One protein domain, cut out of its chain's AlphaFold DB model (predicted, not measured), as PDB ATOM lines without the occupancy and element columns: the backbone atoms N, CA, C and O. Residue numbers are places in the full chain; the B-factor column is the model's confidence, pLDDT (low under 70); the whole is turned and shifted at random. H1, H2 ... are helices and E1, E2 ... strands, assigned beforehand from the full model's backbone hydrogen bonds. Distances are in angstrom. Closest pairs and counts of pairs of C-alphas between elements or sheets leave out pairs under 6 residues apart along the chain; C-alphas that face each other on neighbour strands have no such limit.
ATOM      1  N   LEU A 136     240.431 249.379 133.795       92.00
ATOM      2  CA  LEU A 136     240.830 248.149 134.464       92.00
ATOM      3  C   LEU A 136     239.795 247.692 135.499       92.00
ATOM      4  O   LEU A 136     239.479 246.503 135.541       92.00
ATOM      5  N   GLU A 137     239.210 248.616 136.268       91.81
ATOM      6  CA  GLU A 137     238.104 248.303 137.182       91.81
ATOM      7  C   GLU A 137     236.899 247.739 136.438       91.81
ATOM      8  O   GLU A 137     236.303 246.764 136.886       91.81
ATOM      9  N   LEU A 138     236.572 248.267 135.258       90.88
ATOM     10  CA  LEU A 138     235.475 247.712 134.469       90.88
ATOM     11  C   LEU A 138     235.823 246.338 133.866       90.88
ATOM     12  O   LEU A 138     234.962 245.457 133.804       90.88
ATOM     13  N   MET A 139     237.078 246.125 133.459       94.00
ATOM     14  CA  MET A 139     237.517 244.849 132.885       94.00
ATOM     15  C   MET A 139     237.434 243.699 133.890       94.00
ATOM     16  O   MET A 139     236.888 242.644 133.557       94.00
ATOM     17  N   ILE A 140     237.921 243.888 135.122       95.25
ATOM     18  CA  ILE A 140     237.867 242.825 136.138       95.25
ATOM     19  C   ILE A 140     236.427 242.514 136.558       95.25
ATOM     20  O   ILE A 140     236.093 241.359 136.818       95.25
ATOM     21  N   VAL A 141     235.546 243.518 136.557       95.69
ATOM     22  CA  VAL A 141     234.133 243.331 136.898       95.69
ATOM     23  C   VAL A 141     233.438 242.479 135.841       95.69
ATOM     24  O   VAL A 141     232.771 241.502 136.185       95.69
ATOM     25  N   MET A 142     233.641 242.782 134.556       95.75
ATOM     26  CA  MET A 142     233.075 241.966 133.478       95.75
ATOM     27  C   MET A 142     233.667 240.555 133.453       95.75
ATOM     28  O   MET A 142     232.940 239.604 133.171       95.75
ATOM     29  N   ALA A 143     234.944 240.392 133.816       96.81
ATOM     30  CA  ALA A 143     235.566 239.077 133.942       96.81
ATOM     31  C   ALA A 143     234.887 238.224 135.029       96.81
ATOM     32  O   ALA A 143     234.512 237.080 134.771       96.81
ATOM     33  N   ILE A 144     234.661 238.784 136.222       96.75
ATOM     34  CA  ILE A 144     234.011 238.060 137.324       96.75
ATOM     35  C   ILE A 144     232.544 237.759 136.987       96.75
ATOM     36  O   ILE A 144     232.101 236.622 137.156       96.75
ATOM     37  N   ILE A 145     231.795 238.732 136.453       96.69
ATOM     38  CA  ILE A 145     230.404 238.512 136.020       96.69
ATOM     39  C   ILE A 145     230.348 237.430 134.932       96.69
ATOM     40  O   ILE A 145     229.479 236.563 134.984       96.69
ATOM     41  N   GLY A 146     231.296 237.419 133.990       97.75
ATOM     42  CA  GLY A 146     231.397 236.394 132.950       97.75
ATOM     43  C   GLY A 146     231.553 234.980 133.517       97.75
ATOM     44  O   GLY A 146     230.841 234.068 133.091       97.75
ATOM     45  N   ILE A 147     232.409 234.802 134.529       96.75
ATOM     46  CA  ILE A 147     232.592 233.509 135.210       96.75
ATOM     47  C   ILE A 147     231.281 233.061 135.867       96.75
ATOM     48  O   ILE A 147     230.843 231.927 135.655       96.75
ATOM     49  N   LEU A 148     230.613 233.958 136.598       97.62
ATOM     50  CA  LEU A 148     229.342 233.659 137.265       97.62
ATOM     51  C   LEU A 148     228.242 233.280 136.264       97.62
ATOM     52  O   LEU A 148     227.559 232.268 136.441       97.62
ATOM     53  N   VAL A 149     228.092 234.054 135.184       97.69
ATOM     54  CA  VAL A 149     227.094 233.804 134.133       97.69
ATOM     55  C   VAL A 149     227.356 232.468 133.437       97.69
ATOM     56  O   VAL A 149     226.405 231.721 133.203       97.69
ATOM     57  N   SER A 150     228.619 232.118 133.169       96.69
ATOM     58  CA  SER A 150     228.969 230.858 132.498       96.69
ATOM     59  C   SER A 150     228.471 229.613 133.245       96.69
ATOM     60  O   SER A 150     228.021 228.659 132.614       96.69
ATOM     61  N   MET A 151     228.476 229.637 134.584       93.50
ATOM     62  CA  MET A 151     227.959 228.543 135.415       93.50
ATOM     63  C   MET A 151     226.442 228.628 135.628       93.50
ATOM     64  O   MET A 151     225.778 227.601 135.785       93.50
ATOM     65  N   ALA A 152     225.881 229.839 135.639       95.38
ATOM     66  CA  ALA A 152     224.464 230.067 135.905       95.38
ATOM     67  C   ALA A 152     223.562 229.735 134.704       95.38
ATOM     68  O   ALA A 152     222.507 229.120 134.873       95.38
ATOM     69  N   VAL A 153     223.970 230.110 133.488       95.50
ATOM     70  CA  VAL A 153     223.186 229.909 132.257       95.50
ATOM     71  C   VAL A 153     222.809 228.444 131.993       95.50
ATOM     72  O   VAL A 153     221.620 228.207 131.764       95.50
ATOM     73  N   PRO A 154     223.720 227.447 132.045       92.38
ATOM     74  CA  PRO A 154     223.344 226.061 131.755       92.38
ATOM     75  C   PRO A 154     222.294 225.540 132.744       92.38
ATOM     76  O   PRO A 154     221.279 224.981 132.335       92.38
ATOM     77  N   ARG A 155     222.464 225.839 134.039       93.50
ATOM     78  CA  ARG A 155     221.510 225.439 135.085       93.50
ATOM     79  C   ARG A 155     220.136 226.075 134.891       93.50
ATOM     80  O   ARG A 155     219.120 225.424 135.118       93.50
ATOM     81  N   LEU A 156     220.091 227.333 134.451       94.12
ATOM     82  CA  LEU A 156     218.833 228.026 134.175       94.12
ATOM     83  C   LEU A 156     218.085 227.413 132.983       94.12
ATOM     84  O   LEU A 156     216.857 227.331 133.012       94.12
ATOM     85  N   VAL A 157     218.799 226.998 131.935       93.88
ATOM     86  CA  VAL A 157     218.183 226.370 130.756       93.88
ATOM     87  C   VAL A 157     217.545 225.035 131.131       93.88
ATOM     88  O   VAL A 157     216.385 224.809 130.788       93.88
ATOM     89  N   ASP A 158     218.245 224.193 131.890       94.38
ATOM     90  CA  ASP A 158     217.707 222.895 132.307       94.38
ATOM     91  C   ASP A 158     216.556 223.044 133.312       94.38
ATOM     92  O   ASP A 158     215.532 222.372 133.187       94.38
ATOM     93  N   ALA A 159     216.642 224.011 134.234       95.25
ATOM     94  CA  ALA A 159     215.534 224.340 135.129       95.25
ATOM     95  C   ALA A 159     214.274 224.780 134.359       95.25
ATOM     96  O   ALA A 159     213.161 224.381 134.703       95.25
ATOM     97  N   ARG A 160     214.432 225.567 133.285       95.50
ATOM     98  CA  ARG A 160     213.312 225.972 132.419       95.50
ATOM     99  C   ARG A 160     212.709 224.794 131.657       95.50
ATOM    100  O   ARG A 160     211.488 224.724 131.561       95.50
ATOM    101  N   LYS A 161     213.525 223.865 131.149       95.69
ATOM    102  CA  LYS A 161     213.031 222.635 130.501       95.69
ATOM    103  C   LYS A 161     212.190 221.797 131.458       95.69
ATOM    104  O   LYS A 161     211.065 221.441 131.121       95.69
ATOM    105  N   LEU A 162     212.691 221.558 132.671       94.69
ATOM    106  CA  LEU A 162     211.968 220.793 133.687       94.69
ATOM    107  C   LEU A 162     210.657 221.482 134.099       94.69
ATOM    108  O   LEU A 162     209.632 220.823 134.303       94.69
ATOM    109  N   ALA A 163     210.667 222.814 134.196       96.44
ATOM    110  CA  ALA A 163     209.463 223.593 134.461       96.44
ATOM    111  C   ALA A 163     208.428 223.431 133.337       96.44
ATOM    112  O   ALA A 163     207.252 223.204 133.618       96.44
ATOM    113  N   ASN A 164     208.862 223.471 132.074       96.94
ATOM    114  CA  ASN A 164     207.992 223.244 130.921       96.94
ATOM    115  C   ASN A 164     207.423 221.817 130.903       96.94
ATOM    116  O   ASN A 164     206.225 221.649 130.696       96.94
ATOM    117  N   GLU A 165     208.240 220.795 131.176       95.88
ATOM    118  CA  GLU A 165     207.798 219.395 131.286       95.88
ATOM    119  C   GLU A 165     206.759 219.206 132.396       95.88
ATOM    120  O   GLU A 165     205.745 218.527 132.225       95.88
ATOM    121  N   THR A 166     206.978 219.845 133.542       96.00
ATOM    122  CA  THR A 166     206.043 219.802 134.671       96.00
ATOM    123  C   THR A 166     204.736 220.514 134.334       96.00
ATOM    124  O   THR A 166     203.657 219.974 134.585       96.00
ATOM    125  N   ALA A 167     204.815 221.680 133.689       96.44
ATOM    126  CA  ALA A 167     203.647 222.414 133.216       96.44
ATOM    127  C   ALA A 167     202.878 221.643 132.131       96.44
ATOM    128  O   ALA A 167     201.647 221.672 132.113       96.44
ATOM    129  N   ALA A 168     203.573 220.904 131.262       96.50
ATOM    130  CA  ALA A 168     202.950 220.058 130.251       96.50
ATOM    131  C   ALA A 168     202.163 218.905 130.884       96.50
ATOM    132  O   ALA A 168     201.002 218.698 130.535       96.50
ATOM    133  N   LYS A 169     202.737 218.221 131.881       96.00
ATOM    134  CA  LYS A 169     202.030 217.187 132.655       96.00
ATOM    135  C   LYS A 169     200.796 217.745 133.365       96.00
ATOM    136  O   LYS A 169     199.734 217.134 133.303       96.00
ATOM    137  N   ALA A 170     200.912 218.914 133.996       96.19
ATOM    138  CA  ALA A 170     199.779 219.581 134.638       96.19
ATOM    139  C   ALA A 170     198.687 219.965 133.624       96.19
ATOM    140  O   ALA A 170     197.503 219.759 133.878       96.19
ATOM    141  N   THR A 171     199.083 220.447 132.444       96.94
ATOM    142  CA  THR A 171     198.150 220.778 131.358       96.94
ATOM    143  C   THR A 171     197.433 219.529 130.843       96.94
ATOM    144  O   THR A 171     196.226 219.572 130.649       96.94
ATOM    145  N   LEU A 172     198.123 218.392 130.693       96.62
ATOM    146  CA  LEU A 172     197.482 217.122 130.327       96.62
ATOM    147  C   LEU A 172     196.474 216.649 131.382       96.62
ATOM    148  O   LEU A 172     195.406 216.161 131.024       96.62
ATOM    149  N   ARG A 173     196.770 216.834 132.675       96.06
ATOM    150  CA  ARG A 173     195.798 216.567 133.750       96.06
ATOM    151  C   ARG A 173     194.581 217.485 133.654       96.06
ATOM    152  O   ARG A 173     193.467 217.006 133.823       96.06
ATOM    153  N   ALA A 174     194.787 218.764 133.343       96.31
ATOM    154  CA  ALA A 174     193.697 219.714 133.139       96.31
ATOM    155  C   ALA A 174     192.835 219.348 131.917       96.31
ATOM    156  O   ALA A 174     191.611 219.403 131.997       96.31
ATOM    157  N   ILE A 175     193.452 218.909 130.813       96.75
ATOM    158  CA  ILE A 175     192.734 218.401 129.634       96.75
ATOM    159  C   ILE A 175     191.921 217.158 130.004       96.75
ATOM    160  O   ILE A 175     190.761 217.073 129.629       96.75
ATOM    161  N   PHE A 176     192.486 216.232 130.784       96.81
ATOM    162  CA  PHE A 176     191.761 215.053 131.258       96.81
ATOM    163  C   PHE A 176     190.507 215.423 132.058       96.81
ATOM    164  O   PHE A 176     189.418 214.930 131.768       96.81
ATOM    165  N   THR A 177     190.632 216.340 133.020       96.69
ATOM    166  CA  THR A 177     189.472 216.813 133.787       96.69
ATOM    167  C   THR A 177     188.469 217.564 132.916       96.69
ATOM    168  O   THR A 177     187.269 217.401 133.099       96.69
ATOM    169  N   ALA A 178     188.943 218.349 131.945       96.56
ATOM    170  CA  ALA A 178     188.083 219.075 131.021       96.56
ATOM    171  C   ALA A 178     187.309 218.125 130.098       96.56
ATOM    172  O   ALA A 178     186.119 218.324 129.904       96.56
ATOM    173  N   GLN A 179     187.936 217.062 129.592       95.94
ATOM    174  CA  GLN A 179     187.258 216.045 128.784       95.94
ATOM    175  C   GLN A 179     186.165 215.321 129.577       95.94
ATOM    176  O   GLN A 179     185.062 215.133 129.070       95.94
ATOM    177  N   ALA A 180     186.431 214.980 130.842       95.19
ATOM    178  CA  ALA A 180     185.408 214.408 131.717       95.19
ATOM    179  C   ALA A 180     184.228 215.377 131.921       95.19
ATOM    180  O   ALA A 180     183.079 214.991 131.740       95.19
ATOM    181  N   MET A 181     184.500 216.655 132.211       95.62
ATOM    182  CA  MET A 181     183.456 217.680 132.372       95.62
ATOM    183  C   MET A 181     182.688 217.990 131.083       95.62
ATOM    184  O   MET A 181     181.516 218.367 131.153       95.62
ATOM    185  N   PHE A 182     183.350 217.882 129.928       95.31
ATOM    186  CA  PHE A 182     182.741 218.079 128.618       95.31
ATOM    187  C   PHE A 182     181.658 217.028 128.378       95.31
ATOM    188  O   PHE A 182     180.507 217.382 128.134       95.31
ATOM    189  N   ARG A 183     182.019 215.756 128.577       94.44
ATOM    190  CA  ARG A 183     181.126 214.610 128.415       94.44
ATOM    191  C   ARG A 183     180.013 214.572 129.458       94.44
ATOM    192  O   ARG A 183     178.849 214.401 129.120       94.44
ATOM    193  N   ASP A 184     180.365 214.723 130.735       94.00
ATOM    194  CA  ASP A 184     179.408 214.599 131.844       94.00
ATOM    195  C   ASP A 184     178.346 215.711 131.814       94.00
ATOM    196  O   ASP A 184     177.253 215.553 132.355       94.00
ATOM    197  N   GLY A 185     178.679 216.854 131.208       93.06
ATOM    198  CA  GLY A 185     177.815 218.021 131.128       93.06
ATOM    199  C   GLY A 185     177.221 218.306 129.753       93.06
ATOM    200  O   GLY A 185     176.679 219.404 129.641       93.06
ATOM    201  N   ASP A 186     177.375 217.409 128.762       92.88
ATOM    202  CA  ASP A 186     176.912 217.586 127.368       92.88
ATOM    203  C   ASP A 186     177.162 219.027 126.882       92.88
ATOM    204  O   ASP A 186     176.244 219.815 126.641       92.88
ATOM    205  N   LYS A 187     178.434 219.452 126.915       93.12
ATOM    206  CA  LYS A 187     178.776 220.882 126.794       93.12
ATOM    207  C   LYS A 187     178.518 221.470 125.412       93.12
ATOM    208  O   LYS A 187     178.402 222.692 125.306       93.12
ATOM    209  N   ASP A 188     178.406 220.642 124.383       90.38
ATOM    210  CA  ASP A 188     177.967 221.041 123.048       90.38
ATOM    211  C   ASP A 188     176.442 220.925 122.847       90.38
ATOM    212  O   ASP A 188     175.934 221.390 121.826       90.38
ATOM    213  N   ASN A 189     175.698 220.453 123.856       91.69
ATOM    214  CA  ASN A 189     174.237 220.328 123.887       91.69
ATOM    215  C   ASN A 189     173.685 219.501 122.719       91.69
ATOM    216  O   ASN A 189     172.631 219.824 122.156       91.69
ATOM    217  N   ASN A 190     174.409 218.454 122.327       90.44
ATOM    218  CA  ASN A 190     174.019 217.576 121.232       90.44
ATOM    219  C   ASN A 190     173.175 216.374 121.721       90.44
ATOM    220  O   ASN A 190     172.716 215.575 120.902       90.44
ATOM    221  N   GLN A 191     172.914 216.287 123.035       91.44
ATOM    222  CA  GLN A 191     172.204 215.197 123.718       91.44
ATOM    223  C   GLN A 191     172.932 213.846 123.666       91.44
ATOM    224  O   GLN A 191     172.320 212.792 123.871       91.44
ATOM    225  N   VAL A 192     174.239 213.866 123.415       90.06
ATOM    226  CA  VAL A 192     175.130 212.711 123.354       90.06
ATOM    227  C   VAL A 192     176.279 212.945 124.331       90.06
ATOM    228  O   VAL A 192     176.964 213.956 124.316       90.06
ATOM    229  N   ALA A 193     176.507 211.979 125.217       90.50
ATOM    230  CA  ALA A 193     177.637 212.033 126.134       90.50
ATOM    231  C   ALA A 193     178.913 211.602 125.397       90.50
ATOM    232  O   ALA A 193     179.273 210.423 125.410       90.50
ATOM    233  N   ASP A 194     179.594 212.551 124.759       92.31
ATOM    234  CA  ASP A 194     180.830 212.320 124.015       92.31
ATOM    235  C   ASP A 194     182.013 213.169 124.506       92.31
ATOM    236  O   ASP A 194     181.885 214.065 125.341       92.31
ATOM    237  N   TYR A 195     183.215 212.807 124.056       94.25
ATOM    238  CA  TYR A 195     184.410 213.603 124.297       94.25
ATOM    239  C   TYR A 195     184.635 214.572 123.146       94.25
ATOM    240  O   TYR A 195     184.356 214.277 121.981       94.25
ATOM    241  N   ALA A 196     185.262 215.704 123.448       93.62
ATOM    242  CA  ALA A 196     185.563 216.663 122.407       93.62
ATOM    243  C   ALA A 196     186.630 216.118 121.454       93.62
ATOM    244  O   ALA A 196     187.718 215.701 121.866       93.62
ATOM    245  N   SER A 197     186.346 216.225 120.160       91.12
ATOM    246  CA  SER A 197     187.240 215.804 119.078       91.12
ATOM    247  C   SER A 197     188.444 216.734 118.883       91.12
ATOM    248  O   SER A 197     189.474 216.327 118.341       91.12
ATOM    249  N   GLN A 198     188.331 217.994 119.311       92.31
ATOM    250  CA  GLN A 198     189.336 219.035 119.107       92.31
ATOM    251  C   GLN A 198     189.547 219.864 120.370       92.31
ATOM    252  O   GLN A 198     188.636 220.092 121.159       92.31
ATOM    253  N   LEU A 199     190.776 220.352 120.542       94.75
ATOM    254  CA  LEU A 199     191.178 221.067 121.752       94.75
ATOM    255  C   LEU A 199     190.539 222.463 121.849       94.75
ATOM    256  O   LEU A 199     190.281 222.939 122.947       94.75
ATOM    257  N   HIS A 200     190.231 223.089 120.710       94.38
ATOM    258  CA  HIS A 200     189.547 224.382 120.663       94.38
ATOM    259  C   HIS A 200     188.111 224.313 121.211       94.38
ATOM    260  O   HIS A 200     187.682 225.229 121.904       94.38
ATOM    261  N   LEU A 201     187.413 223.187 121.028       93.38
ATOM    262  CA  LEU A 201     186.065 223.004 121.575       93.38
ATOM    263  C   LEU A 201     186.064 223.103 123.106       93.38
ATOM    264  O   LEU A 201     185.184 223.735 123.679       93.38
ATOM    265  N   LEU A 202     187.094 222.560 123.771       94.81
ATOM    266  CA  LEU A 202     187.266 222.697 125.224       94.81
ATOM    267  C   LEU A 202     187.494 224.154 125.648       94.81
ATOM    268  O   LEU A 202     187.093 224.529 126.752       94.81
ATOM    269  N   SER A 203     188.174 224.959 124.823       95.94
ATOM    270  CA  SER A 203     188.377 226.382 125.122       95.94
ATOM    271  C   SER A 203     187.116 227.206 124.888       95.94
ATOM    272  O   SER A 203     186.841 228.102 125.679       95.94
ATOM    273  N   ASP A 204     186.316 226.869 123.873       94.69
ATOM    274  CA  ASP A 204     185.075 227.586 123.554       94.69
ATOM    275  C   ASP A 204     184.039 227.452 124.669       94.69
ATOM    276  O   ASP A 204     183.363 228.417 125.022       94.69
ATOM    277  N   VAL A 205     183.971 226.273 125.294       93.62
ATOM    278  CA  VAL A 205     183.116 226.035 126.467       93.62
ATOM    279  C   VAL A 205     183.742 226.529 127.782       93.62
ATOM    280  O   VAL A 205     183.157 226.355 128.850       93.62
ATOM    281  N   GLY A 206     184.935 227.129 127.729       94.56
ATOM    282  CA  GLY A 206     185.621 227.714 128.883       94.56
ATOM    283  C   GLY A 206     186.177 226.705 129.893       94.56
ATOM    284  O   GLY A 206     186.422 227.071 131.042       94.56
ATOM    285  N   LEU A 207     186.376 225.440 129.504       95.50
ATOM    286  CA  LEU A 207     186.926 224.407 130.396       95.50
ATOM    287  C   LEU A 207     188.456 224.439 130.475       95.50
ATOM    288  O   LEU A 207     189.039 223.995 131.465       95.50
ATOM    289  N   ILE A 208     189.113 224.961 129.440       96.56
ATOM    290  CA  ILE A 208     190.562 225.166 129.405       96.56
ATOM    291  C   ILE A 208     190.897 226.575 128.919       96.56
ATOM    292  O   ILE A 208     190.104 227.241 128.264       96.56
ATOM    293  N   ASP A 209     192.121 226.998 129.216       95.12
ATOM    294  CA  ASP A 209     192.707 228.247 128.732       95.12
ATOM    295  C   ASP A 209     192.880 228.250 127.200       95.12
ATOM    296  O   ASP A 209     193.260 227.236 126.605       95.12
ATOM    297  N   GLU A 210     192.673 229.405 126.568       95.00
ATOM    298  CA  GLU A 210     192.730 229.602 125.113       95.00
ATOM    299  C   GLU A 210     194.092 229.199 124.529       95.00
ATOM    300  O   GLU A 210     194.174 228.598 123.457       95.00
ATOM    301  N   LEU A 211     195.182 229.431 125.271       95.06
ATOM    302  CA  LEU A 211     196.517 228.998 124.849       95.06
ATOM    303  C   LEU A 211     196.600 227.470 124.719       95.06
ATOM    304  O   LEU A 211     197.201 226.960 123.773       95.06
ATOM    305  N   VAL A 212     195.960 226.728 125.630       95.25
ATOM    306  CA  VAL A 212     195.856 225.266 125.513       95.25
ATOM    307  C   VAL A 212     194.963 224.905 124.330       95.25
ATOM    308  O   VAL A 212     195.372 224.066 123.537       95.25
ATOM    309  N   GLY A 213     193.820 225.579 124.157       94.12
ATOM    310  CA  GLY A 213     192.899 225.381 123.027       94.12
ATOM    311  C   GLY A 213     193.555 225.565 121.654       94.12
ATOM    312  O   GLY A 213     193.325 224.769 120.744       94.12
ATOM    313  N   SER A 214     194.475 226.528 121.533       93.69
ATOM    314  CA  SER A 214     195.295 226.758 120.331       93.69
ATOM    315  C   SER A 214     196.321 225.646 120.044       93.69
ATOM    316  O   SER A 214     196.982 225.635 119.000       93.69
ATOM    317  N   GLY A 215     196.495 224.711 120.982       93.62
ATOM    318  CA  GLY A 215     197.400 223.575 120.872       93.62
ATOM    319  C   GLY A 215     198.847 223.874 121.246       93.62
ATOM    320  O   GLY A 215     199.699 223.023 120.999       93.62
ATOM    321  N   LYS A 216     199.185 225.036 121.828       95.12
ATOM    322  CA  LYS A 216     200.566 225.357 122.237       95.12
ATOM    323  C   LYS A 216     200.630 226.089 123.573       95.12
ATOM    324  O   LYS A 216     200.118 227.190 123.714       95.12
ATOM    325  N   LYS A 217     201.373 225.534 124.532       95.31
ATOM    326  CA  LYS A 217     201.611 226.175 125.834       95.31
ATOM    327  C   LYS A 217     202.948 225.735 126.426       95.31
ATOM    328  O   LYS A 217     203.348 224.590 126.255       95.31
ATOM    329  N   HIS A 218     203.663 226.646 127.089       94.12
ATOM    330  CA  HIS A 218     204.942 226.376 127.776       94.12
ATOM    331  C   HIS A 218     205.994 225.625 126.931       94.12
ATOM    332  O   HIS A 218     206.690 224.749 127.428       94.12
ATOM    333  N   GLY A 219     206.116 225.934 125.635       94.31
ATOM    334  CA  GLY A 219     207.088 225.258 124.763       94.31
ATOM    335  C   GLY A 219     206.674 223.850 124.312       94.31
ATOM    336  O   GLY A 219     207.464 223.161 123.666       94.31
ATOM    337  N   TYR A 220     205.442 223.438 124.609       97.56
ATOM    338  CA  TYR A 220     204.842 222.171 124.206       97.56
ATOM    339  C   TYR A 220     203.687 222.390 123.235       97.56
ATOM    340  O   TYR A 220     202.977 223.395 123.302       97.56
ATOM    341  N   ARG A 221     203.504 221.425 122.333       96.50
ATOM    342  CA  ARG A 221     202.335 221.299 121.468       96.50
ATOM    343  C   ARG A 221     201.433 220.197 121.999       96.50
ATOM    344  O   ARG A 221     201.899 219.073 122.175       96.50
ATOM    345  N   PHE A 222     200.168 220.527 122.199       97.31
ATOM    346  CA  PHE A 222     199.117 219.621 122.635       97.31
ATOM    347  C   PHE A 222     198.245 219.263 121.441       97.31
ATOM    348  O   PHE A 222     197.908 220.121 120.623       97.31
ATOM    349  N   THR A 223     197.915 217.988 121.290       95.19
ATOM    350  CA  THR A 223     197.086 217.515 120.181       95.19
ATOM    351  C   THR A 223     196.234 216.354 120.660       95.19
ATOM    352  O   THR A 223     196.769 215.393 121.214       95.19
ATOM    353  N   LEU A 224     194.920 216.463 120.449       95.62
ATOM    354  CA  LEU A 224     194.007 215.334 120.581       95.62
ATOM    355  C   LEU A 224     194.181 214.432 119.365       95.62
ATOM    356  O   LEU A 224     194.208 214.907 118.228       95.62
ATOM    357  N   LEU A 225     194.365 213.143 119.618       93.00
ATOM    358  CA  LEU A 225     194.461 212.148 118.567       93.00
ATOM    359  C   LEU A 225     193.045 211.718 118.168       93.00
ATOM    360  O   LEU A 225     192.201 211.522 119.047       93.00
ATOM    361  N   PRO A 226     192.770 211.565 116.863       87.25
ATOM    362  CA  PRO A 226     191.478 211.083 116.410       87.25
ATOM    363  C   PRO A 226     191.246 209.658 116.922       87.25
ATOM    364  O   PRO A 226     192.129 208.806 116.827       87.25
ATOM    365  N   SER A 227     190.045 209.412 117.436       86.38
ATOM    366  CA  SER A 227     189.582 208.097 117.869       86.38
ATOM    367  C   SER A 227     188.377 207.687 117.017       86.38
ATOM    368  O   SER A 227     187.520 208.538 116.762       86.38
ATOM    369  N   PRO A 228     188.287 206.423 116.566       80.50
ATOM    370  CA  PRO A 228     187.096 205.930 115.876       80.50
ATOM    371  C   PRO A 228     185.854 205.976 116.783       80.50
ATOM    372  O   PRO A 228     184.760 206.241 116.293       80.50
ATOM    373  N   ASP A 229     186.048 205.830 118.098       85.38
ATOM    374  CA  ASP A 229     184.991 205.780 119.112       85.38
ATOM    375  C   ASP A 229     185.065 207.005 120.034       85.38
ATOM    376  O   ASP A 229     185.247 206.888 121.242       85.38
ATOM    377  N   TRP A 230     184.946 208.204 119.468       81.94
ATOM    378  CA  TRP A 230     185.018 209.493 120.177       81.94
ATOM    379  C   TRP A 230     183.997 209.655 121.323       81.94
ATOM    380  O   TRP A 230     184.189 210.485 122.207       81.94
ATOM    381  N   GLN A 231     182.955 208.819 121.368       85.62
ATOM    382  CA  GLN A 231     182.021 208.729 122.499       85.62
ATOM    383  C   GLN A 231     182.634 208.052 123.737       85.62
ATOM    384  O   GLN A 231     182.261 208.353 124.870       85.62
ATOM    385  N   PHE A 232     183.585 207.136 123.541       88.06
ATOM    386  CA  PHE A 232     184.081 206.250 124.599       88.06
ATOM    387  C   PHE A 232     185.588 206.337 124.826       88.06
ATOM    388  O   PHE A 232     186.047 206.037 125.926       88.06
ATOM    389  N   ALA A 233     186.345 206.789 123.830       92.12
ATOM    390  CA  ALA A 233     187.795 206.833 123.865       92.12
ATOM    391  C   ALA A 233     188.320 208.158 123.312       92.12
ATOM    392  O   ALA A 233     187.890 208.637 122.259       92.12
ATOM    393  N   TRP A 234     189.313 208.710 123.999       95.00
ATOM    394  CA  TRP A 234     190.047 209.885 123.552       95.00
ATOM    395  C   TRP A 234     191.489 209.776 124.024       95.00
ATOM    396  O   TRP A 234     191.794 209.185 125.055       95.00
ATOM    397  N   SER A 235     192.401 210.391 123.285       95.12
ATOM    398  CA  SER A 235     193.779 210.499 123.744       95.12
ATOM    399  C   SER A 235     194.390 211.825 123.343       95.12
ATOM    400  O   SER A 235     193.985 212.461 122.370       95.12
ATOM    401  N   ALA A 236     195.364 212.264 124.130       96.38
ATOM    402  CA  ALA A 236     196.106 213.484 123.903       96.38
ATOM    403  C   ALA A 236     197.605 213.220 123.978       96.38
ATOM    404  O   ALA A 236     198.093 212.443 124.801       96.38
ATOM    405  N   THR A 237     198.345 213.948 123.153       96.38
ATOM    406  CA  THR A 237     199.806 213.973 123.189       96.38
ATOM    407  C   THR A 237     200.300 215.375 123.507       96.38
ATOM    408  O   THR A 237     199.717 216.368 123.067       96.38
ATOM    409  N   ALA A 238     201.389 215.456 124.269       97.44
ATOM    410  CA  ALA A 238     202.153 216.675 124.487       97.44
ATOM    411  C   ALA A 238     203.582 216.466 123.980       97.44
ATOM    412  O   ALA A 238     204.350 215.682 124.538       97.44
ATOM    413  N   VAL A 239     203.950 217.176 122.916       96.56
ATOM    414  CA  VAL A 239     205.258 217.051 122.259       96.56
ATOM    415  C   VAL A 239     206.021 218.368 122.402       96.56
ATOM    416  O   VAL A 239     205.444 219.420 122.113       96.56
ATOM    417  N   PRO A 240     207.303 218.363 122.811       96.94
ATOM    418  CA  PRO A 240     208.086 219.593 122.884       96.94
ATOM    419  C   PRO A 240     208.221 220.219 121.489       96.94
ATOM    420  O   PRO A 240     208.491 219.523 120.508       96.94
ATOM    421  N   LEU A 241     208.063 221.543 121.390       94.81
ATOM    422  CA  LEU A 241     208.201 222.281 120.125       94.81
ATOM    423  C   LEU A 241     209.623 222.179 119.554       94.81
ATOM    424  O   LEU A 241     209.802 222.138 118.340       94.81
ATOM    425  N   ALA A 242     210.622 222.108 120.435       93.56
ATOM    426  CA  ALA A 242     212.012 221.841 120.093       93.56
ATOM    427  C   ALA A 242     212.647 220.948 121.169       93.56
ATOM    428  O   ALA A 242     212.937 221.426 122.274       93.56
ATOM    429  N   ARG A 243     212.870 219.664 120.850       92.62
ATOM    430  CA  ARG A 243     213.590 218.725 121.732       92.62
ATOM    431  C   ARG A 243     214.993 219.234 122.050       92.62
ATOM    432  O   ARG A 243     215.624 219.843 121.188       92.62
ATOM    433  N   GLY A 244     215.474 219.031 123.274       90.88
ATOM    434  CA  GLY A 244     216.782 219.535 123.708       90.88
ATOM    435  C   GLY A 244     216.792 221.015 124.099       90.88
ATOM    436  O   GLY A 244     217.780 221.488 124.663       90.88
ATOM    437  N   ARG A 245     215.711 221.769 123.829       91.88
ATOM    438  CA  ARG A 245     215.576 223.194 124.193       91.88
ATOM    439  C   ARG A 245     214.351 223.491 125.045       91.88
ATOM    440  O   ARG A 245     214.495 224.096 126.097       91.88
ATOM    441  N   SER A 246     213.161 223.121 124.574       93.50
ATOM    442  CA  SER A 246     211.899 223.388 125.287       93.50
ATOM    443  C   SER A 246     211.575 222.305 126.315       93.50
ATOM    444  O   SER A 246     210.974 222.609 127.339       93.50
ATOM    445  N   GLY A 247     212.013 221.079 126.041       94.69
ATOM    446  CA  GLY A 247     211.919 219.899 126.893       94.69
ATOM    447  C   GLY A 247     212.452 218.688 126.129       94.69
ATOM    448  O   GLY A 247     212.671 218.780 124.915       94.69
ATOM    449  N   ASP A 248     212.685 217.580 126.820       94.12
ATOM    450  CA  ASP A 248     213.307 216.384 126.244       94.12
ATOM    451  C   ASP A 248     212.292 215.250 126.092       94.12
ATOM    452  O   ASP A 248     212.316 214.503 125.108       94.12
ATOM    453  N   GLN A 249     211.339 215.182 127.018       95.06
ATOM    454  CA  GLN A 249     210.294 214.169 127.038       95.06
ATOM    455  C   GLN A 249     209.036 214.627 126.300       95.06
ATOM    456  O   GLN A 249     208.653 215.801 126.331       95.06
ATOM    457  N   SER A 250     208.370 213.672 125.658       96.44
ATOM    458  CA  SER A 250     206.984 213.805 125.212       96.44
ATOM    459  C   SER A 250     206.073 212.942 126.073       96.44
ATOM    460  O   SER A 250     206.528 211.958 126.660       96.44
ATOM    461  N   PHE A 251     204.800 213.317 126.142       97.19
ATOM    462  CA  PHE A 251     203.826 212.698 127.031       97.19
ATOM    463  C   PHE A 251     202.569 212.280 126.275       97.19
ATOM    464  O   PHE A 251     202.164 212.942 125.319       97.19
ATOM    465  N   PHE A 252     201.956 211.199 126.737       96.75
ATOM    466  CA  PHE A 252     200.704 210.651 126.231       96.75
ATOM    467  C   PHE A 252     199.741 210.447 127.397       96.75
ATOM    468  O   PHE A 252     200.157 210.042 128.483       96.75
ATOM    469  N   VAL A 253     198.464 210.727 127.172       96.31
ATOM    470  CA  VAL A 253     197.377 210.420 128.103       96.31
ATOM    471  C   VAL A 253     196.162 209.961 127.309       96.31
ATOM    472  O   VAL A 253     195.911 210.459 126.214       96.31
ATOM    473  N   ASP A 254     195.424 209.015 127.865       94.12
ATOM    474  CA  ASP A 254     194.163 208.492 127.345       94.12
ATOM    475  C   ASP A 254     193.045 208.667 128.389       94.12
ATOM    476  O   ASP A 254     193.252 209.253 129.463       94.12
ATOM    477  N   GLU A 255     191.858 208.134 128.102       92.56
ATOM    478  CA  GLU A 255     190.709 208.146 129.008       92.56
ATOM    479  C   GLU A 255     190.955 207.441 130.354       92.56
ATOM    480  O   GLU A 255     190.198 207.652 131.300       92.56
ATOM    481  N   SER A 256     192.029 206.651 130.492       92.38
ATOM    482  CA  SER A 256     192.409 206.045 131.775       92.38
ATOM    483  C   SER A 256     193.025 207.054 132.753       92.38
ATOM    484  O   SER A 256     193.132 206.789 133.953       92.38
ATOM    485  N   GLY A 257     193.470 208.217 132.260       91.31
ATOM    486  CA  GLY A 257     194.142 209.242 133.061       91.31
ATOM    487  C   GLY A 257     195.571 208.876 133.478       91.31
ATOM    488  O   GLY A 257     196.182 209.575 134.303       91.31
ATOM    489  N   VAL A 258     196.130 207.794 132.930       94.25
ATOM    490  CA  VAL A 258     197.530 207.409 133.119       94.25
ATOM    491  C   VAL A 258     198.403 208.198 132.147       94.25
ATOM    492  O   VAL A 258     198.216 208.148 130.935       94.25
ATOM    493  N   ILE A 259     199.384 208.928 132.683       95.75
ATOM    494  CA  ILE A 259     200.353 209.656 131.859       95.75
ATOM    495  C   ILE A 259     201.527 208.729 131.542       95.75
ATOM    496  O   ILE A 259     202.188 208.218 132.448       95.75
ATOM    497  N   ARG A 260     201.798 208.556 130.252       96.06
ATOM    498  CA  ARG A 260     202.948 207.830 129.704       96.06
ATOM    499  C   ARG A 260     203.955 208.806 129.116       96.06
ATOM    500  O   ARG A 260     203.592 209.934 128.773       96.06
ATOM    501  N   TYR A 261     205.213 208.396 129.018       96.38
ATOM    502  CA  TYR A 261     206.272 209.257 128.501       96.38
ATOM    503  C   TYR A 261     207.267 208.503 127.622       96.38
ATOM    504  O   TYR A 261     207.549 207.329 127.832       96.38
ATOM    505  N   THR A 262     207.865 209.229 126.682       95.62
ATOM    506  CA  THR A 262     209.043 208.771 125.941       95.62
ATOM    507  C   THR A 262     210.010 209.924 125.713       95.62
ATOM    508  O   THR A 262     209.608 211.081 125.545       95.62
ATOM    509  N   THR A 263     211.302 209.610 125.700       93.62
ATOM    510  CA  THR A 263     212.379 210.527 125.299       93.62
ATOM    511  C   THR A 263     212.642 210.471 123.793       93.62
ATOM    512  O   THR A 263     213.222 211.399 123.227       93.62
TER     513      THR A 263
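This is residues 136 to 263 of the 276 residues of the protein "Type II secretion system protein" of Planctomycetes bacterium (UniProt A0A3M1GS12). One very long helix, H1, sticks out as an arm at residues 136 to 156, then runs with residues 161 to 179 along one face of a small four-stranded sheet. Two short helices, H2 and H3, pack together near the sheet and the later part of H1. The 128 printed residues hold H1, H2, H3, E1, E2, E3 and E4 in that order, class mixed; the sheet, E1 E2 E3 E4, is a meander, each strand the antiparallel neighbour of the one before, and makes two layers with H1. The whole is loose, radius of gyration of the C-alphas 20.0 A, spanning 77 by 27 by 17 A, the arm adding to its length.

H1, residues 136 to 184, begins at C-alpha 136 (240.830, 248.149, 134.464) and measures 70.0 A, with a kink of 33 degrees near residue 151. H2 is residues 199 to 204 and H3 210 to 213. E1 is 220 to 225, 15.5 A; E2 235 to 240, 17.0 A; E3 250 to 254, 14.0 A; E4 259 to 262, ending at C-alpha 262 (209.043, 208.771, 125.941).

H1 is on the sheet over E2 and E3, at a height of 10.4 A; the closest C-alphas of H1 and E2 are Ala 168 and Ala 238, 6.7 A. In the hairpins, N 223 and O 237 are 3.0 A apart, N 238 and O 251 2.8 A, N 252 and O 260 2.9 A, within hydrogen-bond range. H2 and H3 touch, closest C-alphas His 200 and Gly 213, 4.2 A. In H1 43 of 45 O i to N i+4 pairs are within range, in H2 every pair; H3 is too short for one.

The printed part has no cut; the H1 to H2 link is long. No printed residue is under 70 in pLDDT.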